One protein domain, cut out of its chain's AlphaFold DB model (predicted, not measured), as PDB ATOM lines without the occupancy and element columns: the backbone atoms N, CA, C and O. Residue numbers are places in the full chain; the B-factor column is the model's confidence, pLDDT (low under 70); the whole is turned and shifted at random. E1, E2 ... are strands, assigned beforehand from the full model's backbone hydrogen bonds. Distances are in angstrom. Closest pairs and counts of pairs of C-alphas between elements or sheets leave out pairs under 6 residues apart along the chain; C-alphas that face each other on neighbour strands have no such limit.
ATOM      1  N   GLY A 179      38.509  13.270  33.076       90.94
ATOM      2  CA  GLY A 179      39.416  12.165  32.775       90.94
ATOM      3  C   GLY A 179      40.376  12.462  31.621       90.94
ATOM      4  O   GLY A 179      40.013  13.095  30.628       90.94
ATOM      5  N   ARG A 180      41.617  11.990  31.737       93.94
ATOM      6  CA  ARG A 180      42.648  12.051  30.694       93.94
ATOM      7  C   ARG A 180      43.398  10.727  30.623       93.94
ATOM      8  O   ARG A 180      43.660  10.120  31.662       93.94
ATOM      9  N   LEU A 181      43.766  10.300  29.415       94.62
ATOM     10  CA  LEU A 181      44.531   9.072  29.185       94.62
ATOM     11  C   LEU A 181      45.833   9.357  28.438       94.62
ATOM     12  O   LEU A 181      45.846  10.056  27.420       94.62
ATOM     13  N   THR A 182      46.904   8.731  28.911       94.31
ATOM     14  CA  THR A 182      48.185   8.632  28.209       94.31
ATOM     15  C   THR A 182      48.493   7.161  27.946       94.31
ATOM     16  O   THR A 182      48.290   6.321  28.825       94.31
ATOM     17  N   THR A 183      48.957   6.850  26.735       93.75
ATOM     18  CA  THR A 183      49.321   5.490  26.308       93.75
ATOM     19  C   THR A 183      50.796   5.445  25.929       93.75
ATOM     20  O   THR A 183      51.303   6.362  25.283       93.75
ATOM     21  N   ASP A 184      51.488   4.372  26.305       89.56
ATOM     22  CA  ASP A 184      52.889   4.154  25.942       89.56
ATOM     23  C   ASP A 184      53.152   2.682  25.581       89.56
ATOM     24  O   ASP A 184      52.420   1.774  25.981       89.56
ATOM     25  N   ALA A 185      54.191   2.445  24.779       85.50
ATOM     26  CA  ALA A 185      54.643   1.111  24.398       85.50
ATOM     27  C   ALA A 185      56.076   0.885  24.887       85.50
ATOM     28  O   ALA A 185      57.039   1.423  24.336       85.50
ATOM     29  N   VAL A 186      56.227   0.040  25.906       79.88
ATOM     30  CA  VAL A 186      57.500  -0.147  26.606       79.88
ATOM     31  C   VAL A 186      58.358  -1.210  25.925       79.88
ATOM     32  O   VAL A 186      57.990  -2.382  25.815       79.88
ATOM     33  N   ALA A 187      59.559  -0.806  25.501       68.75
ATOM     34  CA  ALA A 187      60.554  -1.717  24.948       68.75
ATOM     35  C   ALA A 187      61.166  -2.616  26.049       68.75
ATOM     36  O   ALA A 187      61.434  -2.146  27.159       68.75
ATOM     37  N   PRO A 188      61.467  -3.899  25.763       64.75
ATOM     38  CA  PRO A 188      62.092  -4.776  26.746       64.75
ATOM     39  C   PRO A 188      63.490  -4.284  27.141       64.75
ATOM     40  O   PRO A 188      64.261  -3.800  26.308       64.75
ATOM     41  N   THR A 189      63.853  -4.461  28.414       59.34
ATOM     42  CA  THR A 189      65.163  -4.059  28.948       59.34
ATOM     43  C   THR A 189      66.313  -4.685  28.153       59.34
ATOM     44  O   THR A 189      66.354  -5.905  27.972       59.34
ATOM     45  N   VAL A 190      67.267  -3.855  27.718       55.22
ATOM     46  CA  VAL A 190      68.442  -4.274  26.937       55.22
ATOM     47  C   VAL A 190      69.282  -5.281  27.744       55.22
ATOM     48  O   VAL A 190      69.707  -4.958  28.856       55.22
ATOM     49  N   PRO A 191      69.564  -6.492  27.225       58.66
ATOM     50  CA  PRO A 191      70.532  -7.394  27.846       58.66
ATOM     51  C   PRO A 191      71.934  -6.757  27.859       58.66
ATOM     52  O   PRO A 191      72.316  -6.107  26.895       58.66
ATOM     53  N   ASN A 192      72.732  -6.986  28.910       54.66
ATOM     54  CA  ASN A 192      74.082  -6.412  29.118       54.66
ATOM     55  C   ASN A 192      75.169  -6.820  28.081       54.66
ATOM     56  O   ASN A 192      76.362  -6.695  28.360       54.66
ATOM     57  N   ASP A 193      74.794  -7.334  26.911       55.31
ATOM     58  CA  ASP A 193      75.704  -7.769  25.850       55.31
ATOM     59  C   ASP A 193      75.711  -6.714  24.720       55.31
ATOM     60  O   ASP A 193      74.640  -6.363  24.237       55.31
ATOM     61  N   PRO A 194      76.861  -6.154  24.294       56.94
ATOM     62  CA  PRO A 194      76.928  -5.095  23.274       56.94
ATOM     63  C   PRO A 194      76.734  -5.565  21.814       56.94
ATOM     64  O   PRO A 194      76.876  -4.756  20.896       56.94
ATOM     65  N   CYS A 195      76.453  -6.852  21.573       61.53
ATOM     66  CA  CYS A 195      76.330  -7.445  20.231       61.53
ATOM     67  C   CYS A 195      74.909  -7.721  19.673       61.53
ATOM     68  O   CYS A 195      74.815  -7.868  18.451       61.53
ATOM     69  N   PRO A 196      73.802  -7.784  20.439       55.94
ATOM     70  CA  PRO A 196      72.461  -7.712  19.875       55.94
ATOM     71  C   PRO A 196      72.078  -6.245  19.620       55.94
ATOM     72  O   PRO A 196      72.256  -5.385  20.481       55.94
ATOM     73  N   LEU A 197      71.512  -5.955  18.443       44.94
ATOM     74  CA  LEU A 197      70.745  -4.720  18.249       44.94
ATOM     75  C   LEU A 197      69.678  -4.655  19.361       44.94
ATOM     76  O   LEU A 197      69.052  -5.690  19.620       44.94
ATOM     77  N   PRO A 198      69.472  -3.503  20.033       49.03
ATOM     78  CA  PRO A 198      68.413  -3.375  21.030       49.03
ATOM     79  C   PRO A 198      67.089  -3.844  20.414       49.03
ATOM     80  O   PRO A 198      66.883  -3.605  19.220       49.03
ATOM     81  N   PRO A 199      66.189  -4.506  21.158       51.12
ATOM     82  CA  PRO A 199      64.862  -4.780  20.629       51.12
ATOM     83  C   PRO A 199      64.210  -3.437  20.264       51.12
ATOM     84  O   PRO A 199      63.935  -2.626  21.137       51.12
ATOM     85  N   ILE A 200      64.008  -3.182  18.966       55.66
ATOM     86  CA  ILE A 200      63.413  -1.929  18.455       55.66
ATOM     87  C   ILE A 200      61.880  -1.904  18.685       55.66
ATOM     88  O   ILE A 200      61.203  -0.963  18.295       55.66
ATOM     89  N   ALA A 201      61.293  -2.917  19.321       55.41
ATOM     90  CA  ALA A 201      59.849  -3.130  19.303       55.41
ATOM     91  C   ALA A 201      59.168  -2.732  20.623       55.41
ATOM     92  O   ALA A 201      59.492  -3.300  21.666       55.41
ATOM     93  N   GLY A 202      58.216  -1.794  20.534       74.06
ATOM     94  CA  GLY A 202      57.242  -1.476  21.578       74.06
ATOM     95  C   GLY A 202      56.154  -2.550  21.646       74.06
ATOM     96  O   GLY A 202      56.315  -3.538  22.351       74.06
ATOM     97  N   TYR A 203      55.071  -2.410  20.879       85.25
ATOM     98  CA  TYR A 203      53.964  -3.379  20.850       85.25
ATOM     99  C   TYR A 203      54.418  -4.779  20.393       85.25
ATOM    100  O   TYR A 203      55.040  -4.923  19.338       85.25
ATOM    101  N   ARG A 204      54.080  -5.816  21.173       86.38
ATOM    102  CA  ARG A 204      54.519  -7.215  20.973       86.38
ATOM    103  C   ARG A 204      53.422  -8.155  20.466       86.38
ATOM    104  O   ARG A 204      53.700  -9.334  20.246       86.38
ATOM    105  N   GLY A 205      52.207  -7.651  20.262       84.12
ATOM    106  CA  GLY A 205      51.077  -8.461  19.822       84.12
ATOM    107  C   GLY A 205      51.198  -8.905  18.366       84.12
ATOM    108  O   GLY A 205      51.737  -8.199  17.508       84.12
ATOM    109  N   LEU A 206      50.681 -10.100  18.074       86.44
ATOM    110  CA  LEU A 206      50.762 -10.732  16.750       86.44
ATOM    111  C   LEU A 206      49.746 -10.183  15.735       86.44
ATOM    112  O   LEU A 206      49.889 -10.431  14.539       86.44
ATOM    113  N   GLU A 207      48.737  -9.448  16.203       87.69
ATOM    114  CA  GLU A 207      47.643  -8.922  15.386       87.69
ATOM    115  C   GLU A 207      47.536  -7.398  15.510       87.69
ATOM    116  O   GLU A 207      47.882  -6.802  16.534       87.69
ATOM    117  N   ASN A 208      47.022  -6.764  14.454       90.31
ATOM    118  CA  ASN A 208      46.626  -5.362  14.507       90.31
ATOM    119  C   ASN A 208      45.345  -5.247  15.339       90.31
ATOM    120  O   ASN A 208      44.421  -6.030  15.136       90.31
ATOM    121  N   ARG A 209      45.288  -4.272  16.248       92.25
ATOM    122  CA  ARG A 209      44.169  -4.092  17.183       92.25
ATOM    123  C   ARG A 209      43.701  -2.644  17.229       92.25
ATOM    124  O   ARG A 209      44.467  -1.734  16.880       92.25
ATOM    125  N   LEU A 210      42.471  -2.457  17.698       93.50
ATOM    126  CA  LEU A 210      41.928  -1.178  18.138       93.50
ATOM    127  C   LEU A 210      41.488  -1.346  19.595       93.50
ATOM    128  O   LEU A 210      40.416  -1.881  19.882       93.50
ATOM    129  N   TYR A 211      42.350  -0.918  20.512       93.75
ATOM    130  CA  TYR A 211      42.071  -1.022  21.936       93.75
ATOM    131  C   TYR A 211      41.012  -0.003  22.339       93.75
ATOM    132  O   TYR A 211      41.013   1.118  21.828       93.75
ATOM    133  N   ARG A 212      40.145  -0.385  23.278       94.38
ATOM    134  CA  ARG A 212      39.184   0.488  23.963       94.38
ATOM    135  C   ARG A 212      39.412   0.393  25.460       94.38
ATOM    136  O   ARG A 212      39.386  -0.710  25.996       94.38
ATOM    137  N   ILE A 213      39.606   1.530  26.114       94.31
ATOM    138  CA  ILE A 213      39.634   1.674  27.574       94.31
ATOM    139  C   ILE A 213      38.367   2.428  27.959       94.31
ATOM    140  O   ILE A 213      38.164   3.512  27.430       94.31
ATOM    141  N   GLU A 214      37.524   1.873  28.823       94.50
ATOM    142  CA  GLU A 214      36.224   2.439  29.194       94.50
ATOM    143  C   GLU A 214      36.034   2.445  30.713       94.50
ATOM    144  O   GLU A 214      36.251   1.431  31.373       94.50
ATOM    145  N   VAL A 215      35.600   3.572  31.265       93.94
ATOM    146  CA  VAL A 215      35.241   3.720  32.678       93.94
ATOM    147  C   VAL A 215      33.892   3.050  32.928       93.94
ATOM    148  O   VAL A 215      32.913   3.311  32.231       93.94
ATOM    149  N   HIS A 216      33.849   2.176  33.930       93.19
ATOM    150  CA  HIS A 216      32.650   1.447  34.323       93.19
ATOM    151  C   HIS A 216      31.919   2.156  35.464       93.19
ATOM    152  O   HIS A 216      30.783   2.573  35.282       93.19
ATOM    153  N   GLU A 217      32.585   2.363  36.605       91.94
ATOM    154  CA  GLU A 217      32.080   3.224  37.680       91.94
ATOM    155  C   GLU A 217      32.862   4.537  37.710       91.94
ATOM    156  O   GLU A 217      34.096   4.548  37.782       91.94
ATOM    157  N   GLY A 218      32.134   5.653  37.658       89.94
ATOM    158  CA  GLY A 218      32.704   6.993  37.754       89.94
ATOM    159  C   GLY A 218      33.186   7.343  39.165       89.94
ATOM    160  O   GLY A 218      32.916   6.648  40.144       89.94
ATOM    161  N   GLY A 219      33.898   8.461  39.282       90.75
ATOM    162  CA  GLY A 219      34.433   8.961  40.551       90.75
ATOM    163  C   GLY A 219      35.826   9.574  40.414       90.75
ATOM    164  O   GLY A 219      36.345   9.688  39.304       90.75
ATOM    165  N   PRO A 220      36.455   9.996  41.521       91.06
ATOM    166  CA  PRO A 220      37.804  10.545  41.484       91.06
ATOM    167  C   PRO A 220      38.862   9.478  41.156       91.06
ATOM    168  O   PRO A 220      38.639   8.266  41.268       91.06
ATOM    169  N   LEU A 221      40.053   9.948  40.779       91.50
ATOM    170  CA  LEU A 221      41.234   9.105  40.577       91.50
ATOM    171  C   LEU A 221      41.500   8.238  41.825       91.50
ATOM    172  O   LEU A 221      41.523   8.750  42.946       91.50
ATOM    173  N   GLY A 222      41.708   6.935  41.632       88.88
ATOM    174  CA  GLY A 222      41.931   5.957  42.700       88.88
ATOM    175  C   GLY A 222      40.664   5.310  43.272       88.88
ATOM    176  O   GLY A 222      40.783   4.379  44.068       88.88
ATOM    177  N   THR A 223      39.465   5.760  42.882       90.81
ATOM    178  CA  THR A 223      38.196   5.092  43.235       90.81
ATOM    179  C   THR A 223      37.364   4.699  42.024       90.81
ATOM    180  O   THR A 223      36.668   3.694  42.095       90.81
ATOM    181  N   ALA A 224      37.428   5.470  40.931       92.81
ATOM    182  CA  ALA A 224      36.792   5.089  39.674       92.81
ATOM    183  C   ALA A 224      37.353   3.753  39.166       92.81
ATOM    184  O   ALA A 224      38.513   3.413  39.426       92.81
ATOM    185  N   THR A 225      36.544   3.004  38.423       94.75
ATOM    186  CA  THR A 225      36.940   1.713  37.856       94.75
ATOM    187  C   THR A 225      36.798   1.706  36.342       94.75
ATOM    188  O   THR A 225      35.968   2.410  35.773       94.75
ATOM    189  N   PHE A 226      37.620   0.914  35.664       94.62
ATOM    190  CA  PHE A 226      37.617   0.784  34.217       94.62
ATOM    191  C   PHE A 226      37.730  -0.675  33.773       94.62
ATOM    192  O   PHE A 226      38.173  -1.569  34.502       94.62
ATOM    193  N   LYS A 227      37.339  -0.877  32.523       94.44
ATOM    194  CA  LYS A 227      37.405  -2.105  31.740       94.44
ATOM    195  C   LYS A 227      38.033  -1.769  30.385       94.44
ATOM    196  O   LYS A 227      38.087  -0.621  29.956       94.44
ATOM    197  N   TRP A 228      38.569  -2.771  29.713       94.44
ATOM    198  CA  TRP A 228      39.228  -2.634  28.420       94.44
ATOM    199  C   TRP A 228      38.989  -3.819  27.482       94.44
ATOM    200  O   TRP A 228      38.780  -4.952  27.917       94.44
ATOM    201  N   THR A 345      40.904  -0.598  39.031       93.12
ATOM    202  CA  THR A 345      40.889   0.785  39.535       93.12
ATOM    203  C   THR A 345      41.636   1.736  38.593       93.12
ATOM    204  O   THR A 345      42.739   1.436  38.141       93.12
ATOM    205  N   VAL A 346      41.053   2.905  38.327       91.25
ATOM    206  CA  VAL A 346      41.670   4.006  37.577       91.25
ATOM    207  C   VAL A 346      42.750   4.656  38.445       91.25
ATOM    208  O   VAL A 346      42.439   5.264  39.470       91.25
ATOM    209  N   ASP A 347      44.016   4.553  38.038       90.06
ATOM    210  CA  ASP A 347      45.173   5.074  38.779       90.06
ATOM    211  C   ASP A 347      46.119   5.871  37.861       90.06
ATOM    212  O   ASP A 347      46.091   5.734  36.635       90.06
ATOM    213  N   ALA A 348      46.992   6.687  38.457       88.38
ATOM    214  CA  ALA A 348      47.963   7.529  37.755       88.38
ATOM    215  C   ALA A 348      48.972   6.748  36.894       88.38
ATOM    216  O   ALA A 348      49.695   7.340  36.097       88.38
ATOM    217  N   GLY A 349      49.006   5.421  37.031       83.25
ATOM    218  CA  GLY A 349      49.835   4.518  36.247       83.25
ATOM    219  C   GLY A 349      51.325   4.533  36.615       83.25
ATOM    220  O   GLY A 349      51.736   5.190  37.578       83.25
ATOM    221  N   PRO A 350      52.149   3.774  35.869       88.69
ATOM    222  CA  PRO A 350      51.765   2.974  34.702       88.69
ATOM    223  C   PRO A 350      50.959   1.719  35.077       88.69
ATOM    224  O   PRO A 350      51.276   1.030  36.047       88.69
ATOM    225  N   ILE A 351      49.917   1.426  34.300       90.69
ATOM    226  CA  ILE A 351      49.099   0.210  34.384       90.69
ATOM    227  C   ILE A 351      49.379  -0.618  33.126       90.69
ATOM    228  O   ILE A 351      49.097  -0.165  32.015       90.69
ATOM    229  N   GLU A 352      49.937  -1.819  33.282       89.56
ATOM    230  CA  GLU A 352      50.196  -2.730  32.159       89.56
ATOM    231  C   GLU A 352      48.888  -3.388  31.710       89.56
ATOM    232  O   GLU A 352      48.150  -3.929  32.528       89.56
ATOM    233  N   ILE A 353      48.587  -3.365  30.412       88.19
ATOM    234  CA  ILE A 353      47.362  -3.970  29.870       88.19
ATOM    235  C   ILE A 353      47.684  -5.333  29.251       88.19
ATOM    236  O   ILE A 353      47.394  -6.372  29.848       88.19
ATOM    237  N   GLU A 354      48.332  -5.337  28.087       89.38
ATOM    238  CA  GLU A 354      48.906  -6.529  27.461       89.38
ATOM    239  C   GLU A 354      49.989  -6.157  26.436       89.38
ATOM    240  O   GLU A 354      50.123  -5.000  26.039       89.38
ATOM    241  N   ASP A 355      50.797  -7.135  26.014       87.12
ATOM    242  CA  ASP A 355      51.728  -7.027  24.881       87.12
ATOM    243  C   ASP A 355      52.714  -5.837  24.908       87.12
ATOM    244  O   ASP A 355      53.254  -5.437  23.875       87.12
ATOM    245  N   GLY A 356      53.056  -5.331  26.098       86.25
ATOM    246  CA  GLY A 356      53.971  -4.191  26.272       86.25
ATOM    247  C   GLY A 356      53.307  -2.821  26.150       86.25
ATOM    248  O   GLY A 356      54.016  -1.832  25.988       86.25
ATOM    249  N   ILE A 357      51.976  -2.770  26.207       90.12
ATOM    250  CA  ILE A 357      51.195  -1.536  26.287       90.12
ATOM    251  C   ILE A 357      50.995  -1.163  27.755       90.12
ATOM    252  O   ILE A 357      50.502  -1.973  28.548       90.12
ATOM    253  N   GLU A 358      51.322   0.081  28.084       91.69
ATOM    254  CA  GLU A 358      51.048   0.698  29.378       91.69
ATOM    255  C   GLU A 358      50.123   1.904  29.206       91.69
ATOM    256  O   GLU A 358      50.179   2.621  28.202       91.69
ATOM    257  N   ILE A 359      49.266   2.126  30.201       93.56
ATOM    258  CA  ILE A 359      48.386   3.291  30.265       93.56
ATOM    259  C   ILE A 359      48.518   4.013  31.605       93.56
ATOM    260  O   ILE A 359      48.841   3.413  32.630       93.56
ATOM    261  N   SER A 360      48.227   5.306  31.608       93.94
ATOM    262  CA  SER A 360      48.165   6.131  32.817       93.94
ATOM    263  C   SER A 360      47.007   7.108  32.726       93.94
ATOM    264  O   SER A 360      46.811   7.725  31.675       93.94
ATOM    265  N   PHE A 361      46.281   7.279  33.830       95.00
ATOM    266  CA  PHE A 361      45.182   8.229  33.914       95.00
ATOM    267  C   PHE A 361      45.589   9.506  34.647       95.00
ATOM    268  O   PHE A 361      46.307   9.479  35.642       95.00
ATOM    269  N   SER A 362      45.087  10.643  34.195       94.31
ATOM    270  CA  SER A 362      45.182  11.912  34.915       94.31
ATOM    271  C   SER A 362      43.807  12.589  34.935       94.31
ATOM    272  O   SER A 362      42.868  12.125  34.288       94.31
ATOM    273  N   ALA A 363      43.652  13.635  35.748       91.69
ATOM    274  CA  ALA A 363      42.419  14.412  35.830       91.69
ATOM    275  C   ALA A 363      42.730  15.898  35.626       91.69
ATOM    276  O   ALA A 363      43.633  16.433  36.276       91.69
ATOM    277  N   ASP A 364      41.982  16.548  34.740       87.75
ATOM    278  CA  ASP A 364      42.111  17.965  34.409       87.75
ATOM    279  C   ASP A 364      40.721  18.642  34.376       87.75
ATOM    280  O   ASP A 364      39.924  18.343  33.478       87.75
ATOM    281  N   PRO A 365      40.412  19.530  35.346       85.12
ATOM    282  CA  PRO A 365      41.299  20.005  36.413       85.12
ATOM    283  C   PRO A 365      41.603  18.929  37.471       85.12
ATOM    284  O   PRO A 365      40.834  17.992  37.690       85.12
ATOM    285  N   VAL A 366      42.738  19.083  38.161       86.19
ATOM    286  CA  VAL A 366      43.182  18.155  39.218       86.19
ATOM    287  C   VAL A 366      42.096  17.997  40.284       86.19
ATOM    288  O   VAL A 366      41.646  18.980  40.869       86.19
ATOM    289  N   GLY A 367      41.721  16.749  40.574       80.81
ATOM    290  CA  GLY A 367      40.663  16.417  41.537       80.81
ATOM    291  C   GLY A 367      39.254  16.335  40.938       80.81
ATOM    292  O   GLY A 367      38.314  16.098  41.691       80.81
ATOM    293  N   GLY A 368      39.103  16.510  39.621       86.06
ATOM    294  CA  GLY A 368      37.856  16.220  38.917       86.06
ATOM    295  C   GLY A 368      37.540  14.718  38.841       86.06
ATOM    296  O   GLY A 368      38.397  13.868  39.099       86.06
ATOM    297  N   ASN A 369      36.293  14.404  38.487       90.00
ATOM    298  CA  ASN A 369      35.780  13.035  38.431       90.00
ATOM    299  C   ASN A 369      35.818  12.469  37.003       90.00
ATOM    300  O   ASN A 369      35.584  13.188  36.031       90.00
ATOM    301  N   PHE A 370      36.064  11.164  36.911       90.25
ATOM    302  CA  PHE A 370      35.796  10.339  35.734       90.25
ATOM    303  C   PHE A 370      34.306  10.002  35.669       90.25
ATOM    304  O   PHE A 370      33.660   9.866  36.715       90.25
ATOM    305  N   ARG A 371      33.773   9.818  34.460       89.12
ATOM    306  CA  ARG A 371      32.372   9.457  34.237       89.12
ATOM    307  C   ARG A 371      32.193   8.046  33.733       89.12
ATOM    308  O   ARG A 371      33.033   7.511  33.023       89.12
ATOM    309  N   ILE A 372      31.037   7.488  34.064       89.94
ATOM    310  CA  ILE A 372      30.559   6.223  33.510       89.94
ATOM    311  C   ILE A 372      30.501   6.355  31.986       89.94
ATOM    312  O   ILE A 372      29.998   7.346  31.462       89.94
ATOM    313  N   GLY A 373      31.051   5.373  31.275       87.94
ATOM    314  CA  GLY A 373      31.051   5.355  29.814       87.94
ATOM    315  C   GLY A 373      32.109   6.244  29.151       87.94
ATOM    316  O   GLY A 373      32.221   6.201  27.924       87.94
ATOM    317  N   ASP A 374      32.927   6.993  29.906       90.81
ATOM    318  CA  ASP A 374      34.117   7.640  29.344       90.81
ATOM    319  C   ASP A 374      35.009   6.582  28.710       90.81
ATOM    320  O   ASP A 374      35.382   5.607  29.366       90.81
ATOM    321  N   TYR A 375      35.388   6.772  27.448       92.69
ATOM    322  CA  TYR A 375      36.274   5.827  26.790       92.69
ATOM    323  C   TYR A 375      37.313   6.488  25.897       92.69
ATOM    324  O   TYR A 375      37.129   7.578  25.357       92.69
ATOM    325  N   TRP A 376      38.404   5.763  25.690       93.31
ATOM    326  CA  TRP A 376      39.475   6.102  24.766       93.31
ATOM    327  C   TRP A 376      39.736   4.926  23.847       93.31
ATOM    328  O   TRP A 376      39.647   3.771  24.266       93.31
ATOM    329  N   THR A 377      40.099   5.226  22.604       93.25
ATOM    330  CA  THR A 377      40.539   4.220  21.642       93.25
ATOM    331  C   THR A 377      41.889   4.584  21.055       93.25
ATOM    332  O   THR A 377      42.193   5.763  20.871       93.25
ATOM    333  N   PHE A 378      42.709   3.569  20.788       93.25
ATOM    334  CA  PHE A 378      44.020   3.740  20.168       93.25
ATOM    335  C   PHE A 378      44.407   2.482  19.385       93.25
ATOM    336  O   PHE A 378      44.124   1.350  19.795       93.25
ATOM    337  N   TRP A 379      45.028   2.660  18.220       93.56
ATOM    338  CA  TRP A 379      45.427   1.525  17.387       93.56
ATOM    339  C   TRP A 379      46.779   0.942  17.810       93.56
ATOM    340  O   TRP A 379      47.671   1.650  18.267       93.56
ATOM    341  N   ALA A 380      46.964  -0.357  17.571       92.00
ATOM    342  CA  ALA A 380      48.253  -1.040  17.669       92.00
ATOM    343  C   ALA A 380      48.572  -1.770  16.358       92.00
ATOM    344  O   ALA A 380      47.675  -2.324  15.704       92.00
ATOM    345  N   ARG A 381      49.843  -1.741  15.936       91.75
ATOM    346  CA  ARG A 381      50.301  -2.328  14.666       91.75
ATOM    347  C   ARG A 381      51.502  -3.240  14.859       91.75
ATOM    348  O   ARG A 381      52.574  -2.796  15.264       91.75
ATOM    349  N   THR A 382      51.340  -4.504  14.473       88.75
ATOM    350  CA  THR A 382      52.388  -5.531  14.583       88.75
ATOM    351  C   THR A 382      53.555  -5.259  13.640       88.75
ATOM    352  O   THR A 382      54.710  -5.400  14.027       88.75
ATOM    353  N   ALA A 383      53.277  -4.824  12.404       85.81
ATOM    354  CA  ALA A 383      54.309  -4.634  11.380       85.81
ATOM    355  C   ALA A 383      55.363  -3.578  11.760       85.81
ATOM    356  O   ALA A 383      56.513  -3.673  11.334       85.81
ATOM    357  N   THR A 384      54.971  -2.581  12.554       84.94
ATOM    358  CA  THR A 384      55.826  -1.478  13.017       84.94
ATOM    359  C   THR A 384      56.119  -1.533  14.513       84.94
ATOM    360  O   THR A 384      56.847  -0.675  15.003       84.94
ATOM    361  N   ALA A 385      55.571  -2.520  15.233       86.25
ATOM    362  CA  ALA A 385      55.657  -2.648  16.688       86.25
ATOM    363  C   ALA A 385      55.312  -1.344  17.439       86.25
ATOM    364  O   ALA A 385      55.954  -0.989  18.429       86.25
ATOM    365  N   SER A 386      54.308  -0.615  16.945       88.69
ATOM    366  CA  SER A 386      53.944   0.722  17.423       88.69
ATOM    367  C   SER A 386      52.473   0.796  17.817       88.69
ATOM    368  O   SER A 386      51.634   0.120  17.214       88.69
ATOM    369  N   ILE A 387      52.167   1.685  18.756       91.19
ATOM    370  CA  ILE A 387      50.800   2.093  19.088       91.19
ATOM    371  C   ILE A 387      50.570   3.565  18.744       91.19
ATOM    372  O   ILE A 387      51.523   4.323  18.547       91.19
ATOM    373  N   GLU A 388      49.308   3.967  18.695       92.25
ATOM    374  CA  GLU A 388      48.922   5.370  18.786       92.25
ATOM    375  C   GLU A 388      49.179   5.882  20.205       92.25
ATOM    376  O   GLU A 388      48.602   5.391  21.177       92.25
ATOM    377  N   VAL A 389      50.085   6.854  20.302       90.62
ATOM    378  CA  VAL A 389      50.460   7.502  21.559       90.62
ATOM    379  C   VAL A 389      49.464   8.617  21.839       90.62
ATOM    380  O   VAL A 389      49.411   9.613  21.115       90.62
ATOM    381  N   LEU A 390      48.683   8.439  22.896       91.81
ATOM    382  CA  LEU A 390      47.832   9.458  23.486       91.81
ATOM    383  C   LEU A 390      48.633  10.170  24.576       91.81
ATOM    384  O   LEU A 390      49.394   9.536  25.303       91.81
ATOM    385  N   THR A 391      48.487  11.487  24.689       91.44
ATOM    386  CA  THR A 391      49.163  12.292  25.716       91.44
ATOM    387  C   THR A 391      48.143  13.212  26.354       91.44
ATOM    388  O   THR A 391      47.675  14.135  25.692       91.44
ATOM    389  N   ASP A 392      47.785  12.918  27.605       90.56
ATOM    390  CA  ASP A 392      46.727  13.589  28.362       90.56
ATOM    391  C   ASP A 392      45.483  13.837  27.489       90.56
ATOM    392  O   ASP A 392      44.945  14.942  27.420       90.56
ATOM    393  N   ALA A 393      45.056  12.813  26.746       89.94
ATOM    394  CA  ALA A 393      43.955  12.943  25.802       89.94
ATOM    395  C   ALA A 393      42.612  12.933  26.553       89.94
ATOM    396  O   ALA A 393      42.418  12.058  27.405       89.94
ATOM    397  N   PRO A 394      41.664  13.840  26.248       90.56
ATOM    398  CA  PRO A 394      40.301  13.745  26.772       90.56
ATOM    399  C   PRO A 394      39.601  12.478  26.247       90.56
ATOM    400  O   PRO A 394      40.029  11.928  25.223       90.56
ATOM    401  N   PRO A 395      38.561  11.974  26.938       89.56
ATOM    402  CA  PRO A 395      37.807  10.819  26.467       89.56
ATOM    403  C   PRO A 395      37.195  11.116  25.097       89.56
ATOM    404  O   PRO A 395      36.656  12.191  24.867       89.56
ATOM    405  N   ARG A 396      37.210  10.124  24.202       83.25
ATOM    406  CA  ARG A 396      36.401  10.111  22.965       83.25
ATOM    407  C   ARG A 396      34.947   9.690  23.250       83.25
ATOM    408  O   ARG A 396      34.272   9.152  22.369       83.25
ATOM    409  N   GLY A 397      34.534   9.829  24.510       70.50
ATOM    410  CA  GLY A 397      33.272   9.377  25.078       70.50
ATOM    411  C   GLY A 397      32.054  10.013  24.422       70.50
ATOM    412  O   GLY A 397      32.158  10.783  23.470       70.50
TER     413      GLY A 397
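This is residues 179 to 228 and 345 to 397 of the 1095 residues of an uncharacterized protein of Candidatus Nitronauta litoralis (UniProt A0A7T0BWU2). With little regular structure, this is a small two-layered body of strands, the two-stranded ribbon E1-E4 over one face of the three-stranded sheet E3-E2-E5; from one end a loop reaches out, with residues 192 to 197 sticking out. Both sheets are antiparallel. The printed part has 103 residues, 34 of them in five strands, E1 to E5, and no named helix: all strand. It is only just compact, close to loose (radius of gyration of the C-alphas 15.2 A), spanning 49 by 27 by 18 A.

Inner strand E2, residues 209 to 217, has edge strands E3, residues 225 to 228, and E5, residues 375 to 381, as neighbours. E2 and E3 form a hairpin, with N 214 and O 227 within hydrogen-bond range at 2.8 A; between the antiparallel neighbours E2 and E5, N 213 and O 376 are within hydrogen-bond range at 2.9 A. E1, residues 179 to 185, is antiparallel to E4, residues 357 to 363, at 157 degrees, with N 180 and O 362 2.8 A apart. The closest C-alphas of E1 and E5, Leu 181 and Trp 376, are 7.3 A apart. E2 and E4 are apart.

E2 is 24.9 A long, E1 and E4 20.6 A each, E5 20.3 A and E3 10.6 A. C-alpha 179 is at (39.416, 12.165, 32.775) and C-alpha 381 at (50.301, -2.328, 14.666).

Residues 229 to 344 are cut out, with 11.7 A across the gap. The links E1 to E2 and E4 to E5 are long. Residues 187 to 201 are under pLDDT 70.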